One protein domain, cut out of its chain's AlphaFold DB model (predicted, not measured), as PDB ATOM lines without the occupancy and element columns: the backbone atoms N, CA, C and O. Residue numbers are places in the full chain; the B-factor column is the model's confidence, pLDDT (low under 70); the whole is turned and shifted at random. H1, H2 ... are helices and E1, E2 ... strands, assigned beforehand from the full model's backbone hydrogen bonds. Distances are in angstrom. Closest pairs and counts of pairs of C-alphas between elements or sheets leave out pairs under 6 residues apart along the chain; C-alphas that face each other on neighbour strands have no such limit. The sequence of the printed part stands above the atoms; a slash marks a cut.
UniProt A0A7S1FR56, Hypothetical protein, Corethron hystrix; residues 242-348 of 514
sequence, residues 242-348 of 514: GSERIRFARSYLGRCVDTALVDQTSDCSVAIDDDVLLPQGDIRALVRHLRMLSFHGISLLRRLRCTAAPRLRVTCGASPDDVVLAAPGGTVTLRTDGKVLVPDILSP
ATOM      1  N   GLY A 242      24.368 -22.150  34.394       85.31
ATOM      2  CA  GLY A 242      25.339 -23.234  34.565       85.31
ATOM      3  C   GLY A 242      26.522 -23.158  33.593       85.31
ATOM      4  O   GLY A 242      27.099 -22.091  33.369       85.31
ATOM      5  N   SER A 243      26.862 -24.293  32.981       84.94
ATOM      6  CA  SER A 243      28.005 -24.425  32.068       84.94
ATOM      7  C   SER A 243      27.869 -23.600  30.780       84.94
ATOM      8  O   SER A 243      28.875 -23.122  30.251       84.94
ATOM      9  N   GLU A 244      26.646 -23.362  30.289       84.56
ATOM     10  CA  GLU A 244      26.413 -22.488  29.131       84.56
ATOM     11  C   GLU A 244      26.806 -21.040  29.438       84.56
ATOM     12  O   GLU A 244      27.374 -20.354  28.585       84.56
ATOM     13  N   ARG A 245      26.555 -20.585  30.672       87.38
ATOM     14  CA  ARG A 245      26.900 -19.230  31.120       87.38
ATOM     15  C   ARG A 245      28.411 -19.021  31.170       87.38
ATOM     16  O   ARG A 245      28.890 -17.997  30.689       87.38
ATOM     17  N   ILE A 246      29.153 -20.012  31.665       87.25
ATOM     18  CA  ILE A 246      30.625 -20.000  31.689       87.25
ATOM     19  C   ILE A 246      31.183 -20.026  30.260       87.25
ATOM     20  O   ILE A 246      32.073 -19.247  29.923       87.25
ATOM     21  N   ARG A 247      30.627 -20.867  29.377       85.31
ATOM     22  CA  ARG A 247      31.044 -20.932  27.965       85.31
ATOM     23  C   ARG A 247      30.828 -19.599  27.245       85.31
ATOM     24  O   ARG A 247      31.721 -19.138  26.533       85.31
ATOM     25  N   PHE A 248      29.670 -18.967  27.449       86.44
ATOM     26  CA  PHE A 248      29.401 -17.627  26.932       86.44
ATOM     27  C   PHE A 248      30.396 -16.605  27.490       86.44
ATOM     28  O   PHE A 248      30.983 -15.858  26.712       86.44
ATOM     29  N   ALA A 249      30.629 -16.607  28.805       89.31
ATOM     30  CA  ALA A 249      31.554 -15.689  29.460       89.31
ATOM     31  C   ALA A 249      32.977 -15.795  28.903       89.31
ATOM     32  O   ALA A 249      33.553 -14.776  28.526       89.31
ATOM     33  N   ARG A 250      33.506 -17.019  28.755       87.94
ATOM     34  CA  ARG A 250      34.829 -17.272  28.155       87.94
ATOM     35  C   ARG A 250      34.900 -16.730  26.723       87.94
ATOM     36  O   ARG A 250      35.824 -15.995  26.390       87.94
ATOM     37  N   SER A 251      33.897 -17.032  25.893       84.44
ATOM     38  CA  SER A 251      33.848 -16.580  24.492       84.44
ATOM     39  C   SER A 251      33.694 -15.062  24.344       84.44
ATOM     40  O   SER A 251      34.236 -14.477  23.404       84.44
ATOM     41  N   TYR A 252      32.920 -14.423  25.222       85.88
ATOM     42  CA  TYR A 252      32.699 -12.980  25.190       85.88
ATOM     43  C   TYR A 252      33.937 -12.226  25.683       85.88
ATOM     44  O   TYR A 252      34.406 -11.322  24.996       85.88
ATOM     45  N   LEU A 253      34.505 -12.634  26.824       87.94
ATOM     46  CA  LEU A 253      35.700 -12.013  27.393       87.94
ATOM     47  C   LEU A 253      36.909 -12.160  26.463       87.94
ATOM     48  O   LEU A 253      37.589 -11.168  26.224       87.94
ATOM     49  N   GLY A 254      37.119 -13.352  25.886       85.25
ATOM     50  CA  GLY A 254      38.146 -13.586  24.862       85.25
ATOM     51  C   GLY A 254      38.061 -12.570  23.731       85.25
ATOM     52  O   GLY A 254      39.001 -11.822  23.501       85.25
ATOM     53  N   ARG A 255      36.872 -12.417  23.136       82.19
ATOM     54  CA  ARG A 255      36.648 -11.441  22.062       82.19
ATOM     55  C   ARG A 255      36.911  -9.996  22.470       82.19
ATOM     56  O   ARG A 255      37.466  -9.248  21.670       82.19
ATOM     57  N   CYS A 256      36.501  -9.584  23.670       84.06
ATOM     58  CA  CYS A 256      36.776  -8.230  24.156       84.06
ATOM     59  C   CYS A 256      38.281  -7.972  24.276       84.06
ATOM     60  O   CYS A 256      38.747  -6.909  23.871       84.06
ATOM     61  N   VAL A 257      39.031  -8.946  24.795       83.94
ATOM     62  CA  VAL A 257      40.486  -8.847  24.945       83.94
ATOM     63  C   VAL A 257      41.176  -8.865  23.579       83.94
ATOM     64  O   VAL A 257      41.961  -7.961  23.303       83.94
ATOM     65  N   ASP A 258      40.821  -9.805  22.700       80.81
ATOM     66  CA  ASP A 258      41.384  -9.911  21.346       80.81
ATOM     67  C   ASP A 258      41.167  -8.618  20.548       80.81
ATOM     68  O   ASP A 258      42.096  -8.098  19.940       80.81
ATOM     69  N   THR A 259      39.959  -8.044  20.609       79.88
ATOM     70  CA  THR A 259      39.620  -6.794  19.902       79.88
ATOM     71  C   THR A 259      40.423  -5.595  20.418       79.88
ATOM     72  O   THR A 259      40.745  -4.691  19.654       79.88
ATOM     73  N   ALA A 260      40.759  -5.564  21.709       79.50
ATOM     74  CA  ALA A 260      41.496  -4.453  22.313       79.50
ATOM     75  C   ALA A 260      43.024  -4.572  22.184       79.50
ATOM     76  O   ALA A 260      43.739  -3.603  22.475       79.50
ATOM     77  N   LEU A 261      43.516  -5.755  21.803       77.50
ATOM     78  CA  LEU A 261      44.934  -6.090  21.677       77.50
ATOM     79  C   LEU A 261      45.340  -6.423  20.233       77.50
ATOM     80  O   LEU A 261      46.436  -6.930  20.037       77.50
ATOM     81  N   VAL A 262      44.509  -6.109  19.228       67.50
ATOM     82  CA  VAL A 262      44.753  -6.408  17.796       67.50
ATOM     83  C   VAL A 262      46.151  -5.979  17.316       67.50
ATOM     84  O   VAL A 262      46.738  -6.653  16.473       67.50
ATOM     85  N   ASP A 263      46.719  -4.917  17.892       61.88
ATOM     86  CA  ASP A 263      48.047  -4.395  17.541       61.88
ATOM     87  C   ASP A 263      49.227  -5.179  18.165       61.88
ATOM     88  O   ASP A 263      50.388  -4.916  17.853       61.88
ATOM     89  N   GLN A 264      48.958  -6.142  19.052       56.31
ATOM     90  CA  GLN A 264      49.945  -6.955  19.770       56.31
ATOM     91  C   GLN A 264      49.722  -8.433  19.411       56.31
ATOM     92  O   GLN A 264      48.849  -9.101  19.945       56.31
ATOM     93  N   THR A 265      50.496  -8.932  18.449       48.62
ATOM     94  CA  THR A 265      50.406 -10.274  17.842       48.62
ATOM     95  C   THR A 265      50.084 -11.446  18.795       48.62
ATOM     96  O   THR A 265      50.690 -11.563  19.859       48.62
ATOM     97  N   SER A 266      49.295 -12.402  18.271       52.81
ATOM     98  CA  SER A 266      48.927 -13.763  18.740       52.81
ATOM     99  C   SER A 266      47.713 -13.902  19.676       52.81
ATOM    100  O   SER A 266      47.547 -13.128  20.611       52.81
ATOM    101  N   ASP A 267      46.879 -14.915  19.381       64.62
ATOM    102  CA  ASP A 267      45.649 -15.301  20.093       64.62
ATOM    103  C   ASP A 267      45.803 -15.176  21.617       64.62
ATOM    104  O   ASP A 267      46.585 -15.911  22.236       64.62
ATOM    105  N   CYS A 268      45.045 -14.269  22.242       70.31
ATOM    106  CA  CYS A 268      45.039 -14.159  23.691       70.31
ATOM    107  C   CYS A 268      44.275 -15.348  24.276       70.31
ATOM    108  O   CYS A 268      43.082 -15.534  24.030       70.31
ATOM    109  N   SER A 269      44.923 -16.149  25.124       82.19
ATOM    110  CA  SER A 269      44.212 -17.234  25.800       82.19
ATOM    111  C   SER A 269      43.486 -16.684  27.028       82.19
ATOM    112  O   SER A 269      44.130 -16.292  28.006       82.19
ATOM    113  N   VAL A 270      42.154 -16.683  26.993       85.88
ATOM    114  CA  VAL A 270      41.311 -16.327  28.142       85.88
ATOM    115  C   VAL A 270      40.735 -17.584  28.785       85.88
ATOM    116  O   VAL A 270      40.041 -18.369  28.136       85.88
ATOM    117  N   ALA A 271      40.985 -17.753  30.082       89.12
ATOM    118  CA  ALA A 271      40.411 -18.809  30.907       89.12
ATOM    119  C   ALA A 271      39.573 -18.205  32.042       89.12
ATOM    120  O   ALA A 271      39.956 -17.208  32.647       89.12
ATOM    121  N   ILE A 272      38.429 -18.820  32.328       89.00
ATOM    122  CA  ILE A 272      37.580 -18.494  33.482       89.00
ATOM    123  C   ILE A 272      37.373 -19.802  34.225       89.00
ATOM    124  O   ILE A 272      36.875 -20.742  33.601       89.00
ATOM    125  N   ASP A 273      37.770 -19.877  35.488       86.31
ATOM    126  CA  ASP A 273      37.607 -21.088  36.292       86.31
ATOM    127  C   ASP A 273      36.118 -21.347  36.594       86.31
ATOM    128  O   ASP A 273      35.287 -20.434  36.562       86.31
ATOM    129  N   ASP A 274      35.749 -22.614  36.801       81.75
ATOM    130  CA  ASP A 274      34.338 -23.015  36.930       81.75
ATOM    131  C   ASP A 274      33.692 -22.565  38.257       81.75
ATOM    132  O   ASP A 274      32.467 -22.562  38.378       81.75
ATOM    133  N   ASP A 275      34.506 -22.175  39.238       81.00
ATOM    134  CA  ASP A 275      34.112 -21.691  40.563       81.00
ATOM    135  C   ASP A 275      33.861 -20.172  40.615       81.00
ATOM    136  O   ASP A 275      33.364 -19.666  41.621       81.00
ATOM    137  N   VAL A 276      34.157 -19.436  39.536       84.00
ATOM    138  CA  VAL A 276      33.920 -17.987  39.465       84.00
ATOM    139  C   VAL A 276      32.419 -17.689  39.511       84.00
ATOM    140  O   VAL A 276      31.653 -18.066  38.616       84.00
ATOM    141  N   LEU A 277      31.996 -16.933  40.528       83.19
ATOM    142  CA  LEU A 277      30.612 -16.492  40.689       83.19
ATOM    143  C   LEU A 277      30.259 -15.383  39.692       83.19
ATOM    144  O   LEU A 277      30.341 -14.188  39.962       83.19
ATOM    145  N   LEU A 278      29.811 -15.791  38.507       86.81
ATOM    146  CA  LEU A 278      29.246 -14.873  37.523       86.81
ATOM    147  C   LEU A 278      27.835 -14.423  37.952       86.81
ATOM    148  O   LEU A 278      27.056 -15.267  38.417       86.81
ATOM    149  N   PRO A 279      27.443 -13.145  37.720       85.00
ATOM    150  CA  PRO A 279      26.085 -12.670  37.996       85.00
ATOM    151  C   PRO A 279      25.071 -13.619  37.373       85.00
ATOM    152  O   PRO A 279      25.301 -14.015  36.238       85.00
ATOM    153  N   GLN A 280      23.981 -13.986  38.049       84.88
ATOM    154  CA  GLN A 280      22.979 -14.940  37.541       84.88
ATOM    155  C   GLN A 280      21.746 -14.241  36.945       84.88
ATOM    156  O   GLN A 280      21.540 -13.042  37.120       84.88
ATOM    157  N   GLY A 281      20.915 -14.993  36.215       83.69
ATOM    158  CA  GLY A 281      19.688 -14.465  35.616       83.69
ATOM    159  C   GLY A 281      19.977 -13.562  34.415       83.69
ATOM    160  O   GLY A 281      20.396 -14.057  33.368       83.69
ATOM    161  N   ASP A 282      19.757 -12.253  34.561       81.62
ATOM    162  CA  ASP A 282      19.835 -11.262  33.478       81.62
ATOM    163  C   ASP A 282      21.182 -11.312  32.736       81.62
ATOM    164  O   ASP A 282      22.259 -11.201  33.331       81.62
ATOM    165  N   ILE A 283      21.136 -11.484  31.412       81.75
ATOM    166  CA  ILE A 283      22.338 -11.519  30.574       81.75
ATOM    167  C   ILE A 283      23.024 -10.149  30.494       81.75
ATOM    168  O   ILE A 283      24.234 -10.085  30.301       81.75
ATOM    169  N   ARG A 284      22.286  -9.049  30.687       78.88
ATOM    170  CA  ARG A 284      22.835  -7.683  30.680       78.88
ATOM    171  C   ARG A 284      23.792  -7.473  31.843       78.88
ATOM    172  O   ARG A 284      24.880  -6.942  31.647       78.88
ATOM    173  N   ALA A 285      23.420  -7.956  33.030       82.06
ATOM    174  CA  ALA A 285      24.282  -7.911  34.208       82.06
ATOM    175  C   ALA A 285      25.591  -8.678  33.964       82.06
ATOM    176  O   ALA A 285      26.667  -8.166  34.260       82.06
ATOM    177  N   LEU A 286      25.506  -9.858  33.340       86.44
ATOM    178  CA  LEU A 286      26.687 -10.627  32.949       86.44
ATOM    179  C   LEU A 286      27.550  -9.888  31.927       86.44
ATOM    180  O   LEU A 286      28.754  -9.801  32.114       86.44
ATOM    181  N   VAL A 287      26.961  -9.340  30.864       86.19
ATOM    182  CA  VAL A 287      27.712  -8.608  29.833       86.19
ATOM    183  C   VAL A 287      28.423  -7.388  30.424       86.19
ATOM    184  O   VAL A 287      29.600  -7.190  30.136       86.19
ATOM    185  N   ARG A 288      27.765  -6.604  31.289       84.62
ATOM    186  CA  ARG A 288      28.414  -5.480  31.990       84.62
ATOM    187  C   ARG A 288      29.565  -5.958  32.869       84.62
ATOM    188  O   ARG A 288      30.645  -5.381  32.815       84.62
ATOM    189  N   HIS A 289      29.359  -7.039  33.616       87.81
ATOM    190  CA  HIS A 289      30.404  -7.643  34.436       87.81
ATOM    191  C   HIS A 289      31.606  -8.092  33.595       87.81
ATOM    192  O   HIS A 289      32.739  -7.741  33.908       87.81
ATOM    193  N   LEU A 290      31.373  -8.766  32.467       89.88
ATOM    194  CA  LEU A 290      32.434  -9.190  31.551       89.88
ATOM    195  C   LEU A 290      33.152  -8.010  30.888       89.88
ATOM    196  O   LEU A 290      34.360  -8.085  30.689       89.88
ATOM    197  N   ARG A 291      32.452  -6.909  30.587       88.31
ATOM    198  CA  ARG A 291      33.084  -5.672  30.099       88.31
ATOM    199  C   ARG A 291      34.003  -5.056  31.156       88.31
ATOM    200  O   ARG A 291      35.130  -4.701  30.824       88.31
ATOM    201  N   MET A 292      33.587  -5.013  32.423       89.44
ATOM    202  CA  MET A 292      34.448  -4.562  33.526       89.44
ATOM    203  C   MET A 292      35.667  -5.476  33.719       89.44
ATOM    204  O   MET A 292      36.786  -4.983  33.840       89.44
ATOM    205  N   LEU A 293      35.479  -6.802  33.671       91.44
ATOM    206  CA  LEU A 293      36.592  -7.758  33.701       91.44
ATOM    207  C   LEU A 293      37.545  -7.548  32.522       91.44
ATOM    208  O   LEU A 293      38.758  -7.578  32.708       91.44
ATOM    209  N   SER A 294      37.013  -7.297  31.323       90.31
ATOM    210  CA  SER A 294      37.833  -7.019  30.144       90.31
ATOM    211  C   SER A 294      38.640  -5.735  30.317       90.31
ATOM    212  O   SER A 294      39.838  -5.748  30.068       90.31
ATOM    213  N   PHE A 295      38.035  -4.663  30.833       90.25
ATOM    214  CA  PHE A 295      38.703  -3.383  31.066       90.25
ATOM    215  C   PHE A 295      39.892  -3.522  32.024       90.25
ATOM    216  O   PHE A 295      41.013  -3.115  31.706       90.25
ATOM    217  N   HIS A 296      39.667  -4.165  33.172       90.25
ATOM    218  CA  HIS A 296      40.715  -4.397  34.167       90.25
ATOM    219  C   HIS A 296      41.768  -5.392  33.665       90.25
ATOM    220  O   HIS A 296      42.963  -5.177  33.860       90.25
ATOM    221  N   GLY A 297      41.352  -6.445  32.956       89.44
ATOM    222  CA  GLY A 297      42.249  -7.445  32.375       89.44
ATOM    223  C   GLY A 297      43.155  -6.866  31.291       89.44
ATOM    224  O   GLY A 297      44.362  -7.093  31.311       89.44
ATOM    225  N   ILE A 298      42.604  -6.054  30.387       88.06
ATOM    226  CA  ILE A 298      43.365  -5.333  29.359       88.06
ATOM    227  C   ILE A 298      44.345  -4.357  30.016       88.06
ATOM    228  O   ILE A 298      45.507  -4.293  29.614       88.06
ATOM    229  N   SER A 299      43.913  -3.630  31.050       87.50
ATOM    230  CA  SER A 299      44.781  -2.713  31.798       87.50
ATOM    231  C   SER A 299      45.951  -3.444  32.463       87.50
ATOM    232  O   SER A 299      47.094  -2.990  32.369       87.50
ATOM    233  N   LEU A 300      45.697  -4.612  33.065       87.44
ATOM    234  CA  LEU A 300      46.732  -5.479  33.630       87.44
ATOM    235  C   LEU A 300      47.723  -5.948  32.555       87.44
ATOM    236  O   LEU A 300      48.930  -5.776  32.721       87.44
ATOM    237  N   LEU A 301      47.227  -6.481  31.436       85.88
ATOM    238  CA  LEU A 301      48.065  -6.970  30.334       85.88
ATOM    239  C   LEU A 301      48.939  -5.857  29.737       85.88
ATOM    240  O   LEU A 301      50.141  -6.047  29.541       85.88
ATOM    241  N   ARG A 302      48.371  -4.662  29.521       85.25
ATOM    242  CA  ARG A 302      49.111  -3.486  29.032       85.25
ATOM    243  C   ARG A 302      50.190  -3.039  30.016       85.25
ATOM    244  O   ARG A 302      51.302  -2.719  29.596       85.25
ATOM    245  N   ARG A 303      49.894  -3.043  31.321       83.44
ATOM    246  CA  ARG A 303      50.854  -2.670  32.374       83.44
ATOM    247  C   ARG A 303      52.035  -3.635  32.446       83.44
ATOM    248  O   ARG A 303      53.165  -3.191  32.627       83.44
ATOM    249  N   LEU A 304      51.775  -4.932  32.297       81.50
ATOM    250  CA  LEU A 304      52.798  -5.976  32.375       81.50
ATOM    251  C   LEU A 304      53.666  -6.078  31.113       81.50
ATOM    252  O   LEU A 304      54.672  -6.782  31.144       81.50
ATOM    253  N   ARG A 305      53.314  -5.366  30.026       73.00
ATOM    254  CA  ARG A 305      54.034  -5.376  28.738       73.00
ATOM    255  C   ARG A 305      54.396  -6.800  28.301       73.00
ATOM    256  O   ARG A 305      55.548  -7.071  27.964       73.00
ATOM    257  N   CYS A 306      53.431  -7.719  28.374       63.72
ATOM    258  CA  CYS A 306      53.666  -9.129  28.080       63.72
ATOM    259  C   CYS A 306      54.267  -9.282  26.670       63.72
ATOM    260  O   CYS A 306      53.611  -9.000  25.675       63.72
ATOM    261  N   THR A 307      55.526  -9.719  26.589       57.66
ATOM    262  CA  THR A 307      56.244  -9.953  25.321       57.66
ATOM    263  C   THR A 307      55.931 -11.320  24.705       57.66
ATOM    264  O   THR A 307      56.340 -11.600  23.583       57.66
ATOM    265  N   ALA A 308      55.239 -12.186  25.449       63.38
ATOM    266  CA  ALA A 308      54.734 -13.485  25.013       63.38
ATOM    267  C   ALA A 308      53.211 -13.428  24.817       63.38
ATOM    268  O   ALA A 308      52.571 -12.501  25.314       63.38
ATOM    269  N   ALA A 309      52.641 -14.440  24.147       69.75
ATOM    270  CA  ALA A 309      51.201 -14.546  23.902       69.75
ATOM    271  C   ALA A 309      50.400 -14.257  25.191       69.75
ATOM    272  O   ALA A 309      50.576 -14.982  26.183       69.75
ATOM    273  N   PRO A 310      49.578 -13.190  25.220       73.25
ATOM    274  CA  PRO A 310      48.909 -12.749  26.433       73.25
ATOM    275  C   PRO A 310      47.981 -13.848  26.959       73.25
ATOM    276  O   PRO A 310      47.247 -14.497  26.213       73.25
ATOM    277  N   ARG A 311      48.043 -14.089  28.273       85.25
ATOM    278  CA  ARG A 311      47.174 -15.049  28.962       85.25
ATOM    279  C   ARG A 311      46.472 -14.354  30.111       85.25
ATOM    280  O   ARG A 311      47.140 -13.815  30.990       85.25
ATOM    281  N   LEU A 312      45.146 -14.406  30.113       89.25
ATOM    282  CA  LEU A 312      44.315 -13.885  31.190       89.25
ATOM    283  C   LEU A 312      43.540 -15.041  31.815       89.25
ATOM    284  O   LEU A 312      42.797 -15.743  31.127       89.25
ATOM    285  N   ARG A 313      43.699 -15.230  33.121       92.38
ATOM    286  CA  ARG A 313      42.911 -16.181  33.903       92.38
ATOM    287  C   ARG A 313      42.051 -15.426  34.906       92.38
ATOM    288  O   ARG A 313      42.545 -14.533  35.587       92.38
ATOM    289  N   VAL A 314      40.777 -15.791  34.977       92.69
ATOM    290  CA  VAL A 314      39.808 -15.275  35.945       92.69
ATOM    291  C   VAL A 314      39.524 -16.378  36.958       92.69
ATOM    292  O   VAL A 314      39.078 -17.455  36.560       92.69
ATOM    293  N   THR A 315      39.791 -16.121  38.235       91.56
ATOM    294  CA  THR A 315      39.587 -17.082  39.332       91.56
ATOM    295  C   THR A 315      38.795 -16.454  40.475       91.56
ATOM    296  O   THR A 315      38.693 -15.228  40.571       91.56
ATOM    297  N   CYS A 316      38.237 -17.288  41.350       88.38
ATOM    298  CA  CYS A 316      37.662 -16.822  42.607       88.38
ATOM    299  C   CYS A 316      38.772 -16.298  43.541       88.38
ATOM    300  O   CYS A 316      39.900 -16.805  43.523       88.38
ATOM    301  N   GLY A 317      38.477 -15.243  44.298       83.62
ATOM    302  CA  GLY A 317      39.370 -14.685  45.308       83.62
ATOM    303  C   GLY A 317      39.219 -15.351  46.676       83.62
ATOM    304  O   GLY A 317      38.668 -16.440  46.813       83.62
ATOM    305  N   ALA A 318      39.745 -14.693  47.711       81.50
ATOM    306  CA  ALA A 318      39.645 -15.188  49.085       81.50
ATOM    307  C   ALA A 318      38.216 -15.065  49.646       81.50
ATOM    308  O   ALA A 318      37.796 -15.899  50.449       81.50
ATOM    309  N   SER A 319      37.479 -14.034  49.221       82.25
ATOM    310  CA  SER A 319      36.039 -13.904  49.442       82.25
ATOM    311  C   SER A 319      35.265 -14.454  48.235       82.25
ATOM    312  O   SER A 319      35.732 -14.285  47.109       82.25
ATOM    313  N   PRO A 320      34.058 -15.027  48.419       74.81
ATOM    314  CA  PRO A 320      33.197 -15.443  47.307       74.81
ATOM    315  C   PRO A 320      32.870 -14.307  46.325       74.81
ATOM    316  O   PRO A 320      32.645 -14.554  45.145       74.81
ATOM    317  N   ASP A 321      32.856 -13.064  46.813       80.38
ATOM    318  CA  ASP A 321      32.542 -11.867  46.023       80.38
ATOM    319  C   ASP A 321      33.771 -11.238  45.343       80.38
ATOM    320  O   ASP A 321      33.639 -10.247  44.611       80.38
ATOM    321  N   ASP A 322      34.958 -11.802  45.592       86.50
ATOM    322  CA  ASP A 322      36.214 -11.361  45.000       86.50
ATOM    323  C   ASP A 322      36.488 -12.137  43.710       86.50
ATOM    324  O   ASP A 322      36.438 -13.368  43.660       86.50
ATOM    325  N   VAL A 323      36.861 -11.409  42.664       90.25
ATOM    326  CA  VAL A 323      37.308 -11.969  41.389       90.25
ATOM    327  C   VAL A 323      38.765 -11.594  41.181       90.25
ATOM    328  O   VAL A 323      39.114 -10.418  41.161       90.25
ATOM    329  N   VAL A 324      39.632 -12.581  40.990       91.69
ATOM    330  CA  VAL A 324      41.054 -12.351  40.726       91.69
ATOM    331  C   VAL A 324      41.314 -12.461  39.231       91.69
ATOM    332  O   VAL A 324      41.001 -13.466  38.593       91.69
ATOM    333  N   LEU A 325      41.919 -11.416  38.674       92.06
ATOM    334  CA  LEU A 325      42.492 -11.420  37.336       92.06
ATOM    335  C   LEU A 325      43.984 -11.716  37.443       92.06
ATOM    336  O   LEU A 325      44.721 -10.968  38.084       92.06
ATOM    337  N   ALA A 326      44.432 -12.788  36.799       90.62
ATOM    338  CA  ALA A 326      45.825 -13.202  36.782       90.62
ATOM    339  C   ALA A 326      46.381 -13.215  35.357       90.62
ATOM    340  O   ALA A 326      45.777 -13.776  34.439       90.62
ATOM    341  N   ALA A 327      47.564 -12.634  35.196       88.38
ATOM    342  CA  ALA A 327      48.365 -12.694  33.983       88.38
ATOM    343  C   ALA A 327      49.824 -13.033  34.347       88.38
ATOM    344  O   ALA A 327      50.233 -12.851  35.497       88.38
ATOM    345  N   PRO A 328      50.644 -13.537  33.407       84.25
ATOM    346  CA  PRO A 328      52.059 -13.774  33.674       84.25
ATOM    347  C   PRO A 328      52.748 -12.492  34.169       84.25
ATOM    348  O   PRO A 328      52.869 -11.524  33.425       84.25
ATOM    349  N   GLY A 329      53.193 -12.489  35.429       81.25
ATOM    350  CA  GLY A 329      53.887 -11.354  36.046       81.25
ATOM    351  C   GLY A 329      53.034 -10.448  36.939       81.25
ATOM    352  O   GLY A 329      53.587  -9.521  37.526       81.25
ATOM    353  N   GLY A 330      51.730 -10.703  37.103       87.06
ATOM    354  CA  GLY A 330      50.921  -9.930  38.048       87.06
ATOM    355  C   GLY A 330      49.472 -10.388  38.198       87.06
ATOM    356  O   GLY A 330      48.916 -11.085  37.349       87.06
ATOM    357  N   THR A 331      48.853  -9.957  39.292       90.44
ATOM    358  CA  THR A 331      47.443 -10.205  39.598       90.44
ATOM    359  C   THR A 331      46.761  -8.917  40.047       90.44
ATOM    360  O   THR A 331      47.415  -8.008  40.558       90.44
ATOM    361  N   VAL A 332      45.445  -8.846  39.871       90.50
ATOM    362  CA  VAL A 332      44.577  -7.795  40.418       90.50
ATOM    363  C   VAL A 332      43.370  -8.472  41.047       90.50
ATOM    364  O   VAL A 332      42.737  -9.302  40.394       90.50
ATOM    365  N   THR A 333      43.037  -8.115  42.287       90.88
ATOM    366  CA  THR A 333      41.798  -8.579  42.920       90.88
ATOM    367  C   THR A 333      40.730  -7.521  42.714       90.88
ATOM    368  O   THR A 333      40.939  -6.345  42.991       90.88
ATOM    369  N   LEU A 334      39.570  -7.926  42.225       89.31
ATOM    370  CA  LEU A 334      38.407  -7.075  42.042       89.31
ATOM    371  C   LEU A 334      37.360  -7.474  43.072       89.31
ATOM    372  O   LEU A 334      36.936  -8.626  43.101       89.31
ATOM    373  N   ARG A 335      36.926  -6.526  43.894       87.25
ATOM    374  CA  ARG A 335      35.815  -6.712  44.825       87.25
ATOM    375  C   ARG A 335      34.523  -6.236  44.190       87.25
ATOM    376  O   ARG A 335      34.503  -5.224  43.484       87.25
ATOM    377  N   THR A 336      33.439  -6.942  44.464       80.69
ATOM    378  CA  THR A 336      32.110  -6.517  44.029       80.69
ATOM    379  C   THR A 336      31.549  -5.479  45.003       80.69
ATOM    380  O   THR A 336      31.352  -5.776  46.177       80.69
ATOM    381  N   ASP A 337      31.265  -4.268  44.517       76.38
ATOM    382  CA  ASP A 337      30.523  -3.234  45.250       76.38
ATOM    383  C   ASP A 337      29.195  -2.965  44.525       76.38
ATOM    384  O   ASP A 337      29.121  -2.277  43.498       76.38
ATOM    385  N   GLY A 338      28.137  -3.625  44.997       76.50
ATOM    386  CA  GLY A 338      26.837  -3.641  44.335       76.50
ATOM    387  C   GLY A 338      26.909  -4.256  42.933       76.50
ATOM    388  O   GLY A 338      26.919  -5.474  42.774       76.50
ATOM    389  N   LYS A 339      26.905  -3.411  41.896       78.06
ATOM    390  CA  LYS A 339      26.956  -3.828  40.480       78.06
ATOM    391  C   LYS A 339      28.301  -3.564  39.805       78.06
ATOM    392  O   LYS A 339      28.415  -3.811  38.603       78.06
ATOM    393  N   VAL A 340      29.280  -3.037  40.535       82.50
ATOM    394  CA  VAL A 340      30.558  -2.565  39.991       82.50
ATOM    395  C   VAL A 340      31.699  -3.430  40.518       82.50
ATOM    396  O   VAL A 340      31.677  -3.863  41.667       82.50
ATOM    397  N   LEU A 341      32.692  -3.687  39.666       84.50
ATOM    398  CA  LEU A 341      33.936  -4.354  40.048       84.50
ATOM    399  C   LEU A 341      35.018  -3.320  40.354       84.50
ATOM    400  O   LEU A 341      35.464  -2.590  39.460       84.50
ATOM    401  N   VAL A 342      35.438  -3.289  41.614       84.56
ATOM    402  CA  VAL A 342      36.379  -2.320  42.174       84.56
ATOM    403  C   VAL A 342      37.715  -3.007  42.467       84.56
ATOM    404  O   VAL A 342      37.736  -3.958  43.245       84.56
ATOM    405  N   PRO A 343      38.838  -2.568  41.876       83.69
ATOM    406  CA  PRO A 343      40.141  -3.146  42.178       83.69
ATOM    407  C   PRO A 343      40.590  -2.851  43.617       83.69
ATOM    408  O   PRO A 343      40.401  -1.747  44.124       83.69
ATOM    409  N   ASP A 344      41.203  -3.847  44.259       77.31
ATOM    410  CA  ASP A 344      41.772  -3.782  45.610       77.31
ATOM    411  C   ASP A 344      42.947  -2.803  45.706       77.31
ATOM    412  O   ASP A 344      43.094  -2.071  46.686       77.31
ATOM    413  N   ILE A 345      43.758  -2.767  44.655       69.88
ATOM    414  CA  ILE A 345      44.813  -1.795  44.432       69.88
ATOM    415  C   ILE A 345      44.280  -0.810  43.403       69.88
ATOM    416  O   ILE A 345      44.099  -1.160  42.235       69.88
ATOM    417  N   LEU A 346      44.051   0.434  43.831       58.06
ATOM    418  CA  LEU A 346      43.680   1.524  42.934       58.06
ATOM    419  C   LEU A 346      44.747   1.641  41.840       58.06
ATOM    420  O   LEU A 346      45.842   2.164  42.059       58.06
ATOM    421  N   SER A 347      44.428   1.139  40.647       64.25
ATOM    422  CA  SER A 347      45.117   1.594  39.448       64.25
ATOM    423  C   SER A 347      44.896   3.103  39.347       64.25
ATOM    424  O   SER A 347      43.837   3.580  39.770       64.25
ATOM    425  N   PRO A 348      45.882   3.873  38.861       73.00
ATOM    426  CA  PRO A 348      45.688   5.302  38.679       73.00
ATOM    427  C   PRO A 348      44.450   5.512  37.802       73.00
ATOM    428  O   PRO A 348      44.434   5.080  36.652       73.00
TER     429      PRO A 348
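Overview. This is residues 242 to 348 of the 514 residues of the protein "Hypothetical protein" of Corethron hystrix (UniProt A0A7S1FR56). What shape do these atoms make? A twisted, curled sheet of five strands, E1 to E5, wraps partly round the long helix H2, while helix H1 lies over the sheet's edge strand E1 on the same face and packs on H2; no named helix covers the other face. What is it made of? The printed part has 107 residues, with two named helices and five named strands in the order H1 E1 H2 E2 E3 E4 E5, of the mixed class. The sheet's order is E1 E2 E3 E4 E5, mixed, with E1 and E2 parallel and the other neighbours antiparallel. How large is it? It is compact and rounded, with a radius of gyration of the C-alphas of 13.0 A and spans of 37 by 29 by 20 A.

Along the chain. Where does the first helix run? H1, residues 242 to 260, is 27.6 A long and begins at C-alpha 242, (25.339, -23.234, 34.565). What follows it? E1 is residues 269 to 272, and H2, residues 283 to 304, is 31.0 A long, from C-alpha 283 at (22.338, -11.519, 30.574). Which strands come last? E2 is residues 311 to 316, E3 residues 322 to 327, E4 residues 330 to 337, 22.6 A long, and E5 residues 340 to 343, ending at C-alpha 343, (40.141, -3.146, 42.178).

Arrangement. How is the sheet joined? E1 and E2 have N 314 and O 271 2.8 A apart, within hydrogen-bond range; with H2 between them they form a strand-helix-strand unit, two parallel neighbour strands with a helix between, and its crossover is left-handed. E2 to E5 form a meander, each strand the antiparallel neighbour of the one before, and its three successive pairs are hairpins: N 313 and O 326 are 2.9 A apart, N 334 and O 323 2.7 A, and N 342 and O 335 2.8 A. Where do the helices stand? Both are on one face of the sheet, two layers: H1 is over E1 at a height of 6.6 A, only just slantwise to it at 30.1 degrees on the local plane, and the closest C-alphas of H2 and E3 are those of Gly 297 and Leu 325, 6.4 A apart. H1 and H2 touch at a steep tilt of 45 degrees, the same way, with the C-alphas of Leu 253 and Leu 290 closest at 6.0 A. Are the helices' backbones complete? In H1 and H2 every O i to N i+4 pair is within hydrogen-bond range.

Size, cuts and confidence. How far does it reach? The two C-alphas farthest apart, those of Gly 281 and Thr 307, are 38.2 A apart. Is anything missing or long? The printed part has no cut, and no link between named elements is long. Where is confidence low? The mean pLDDT of the printed part is 82.0, and residues 262 to 267, 306 to 309 and 345 to 347 are under 70.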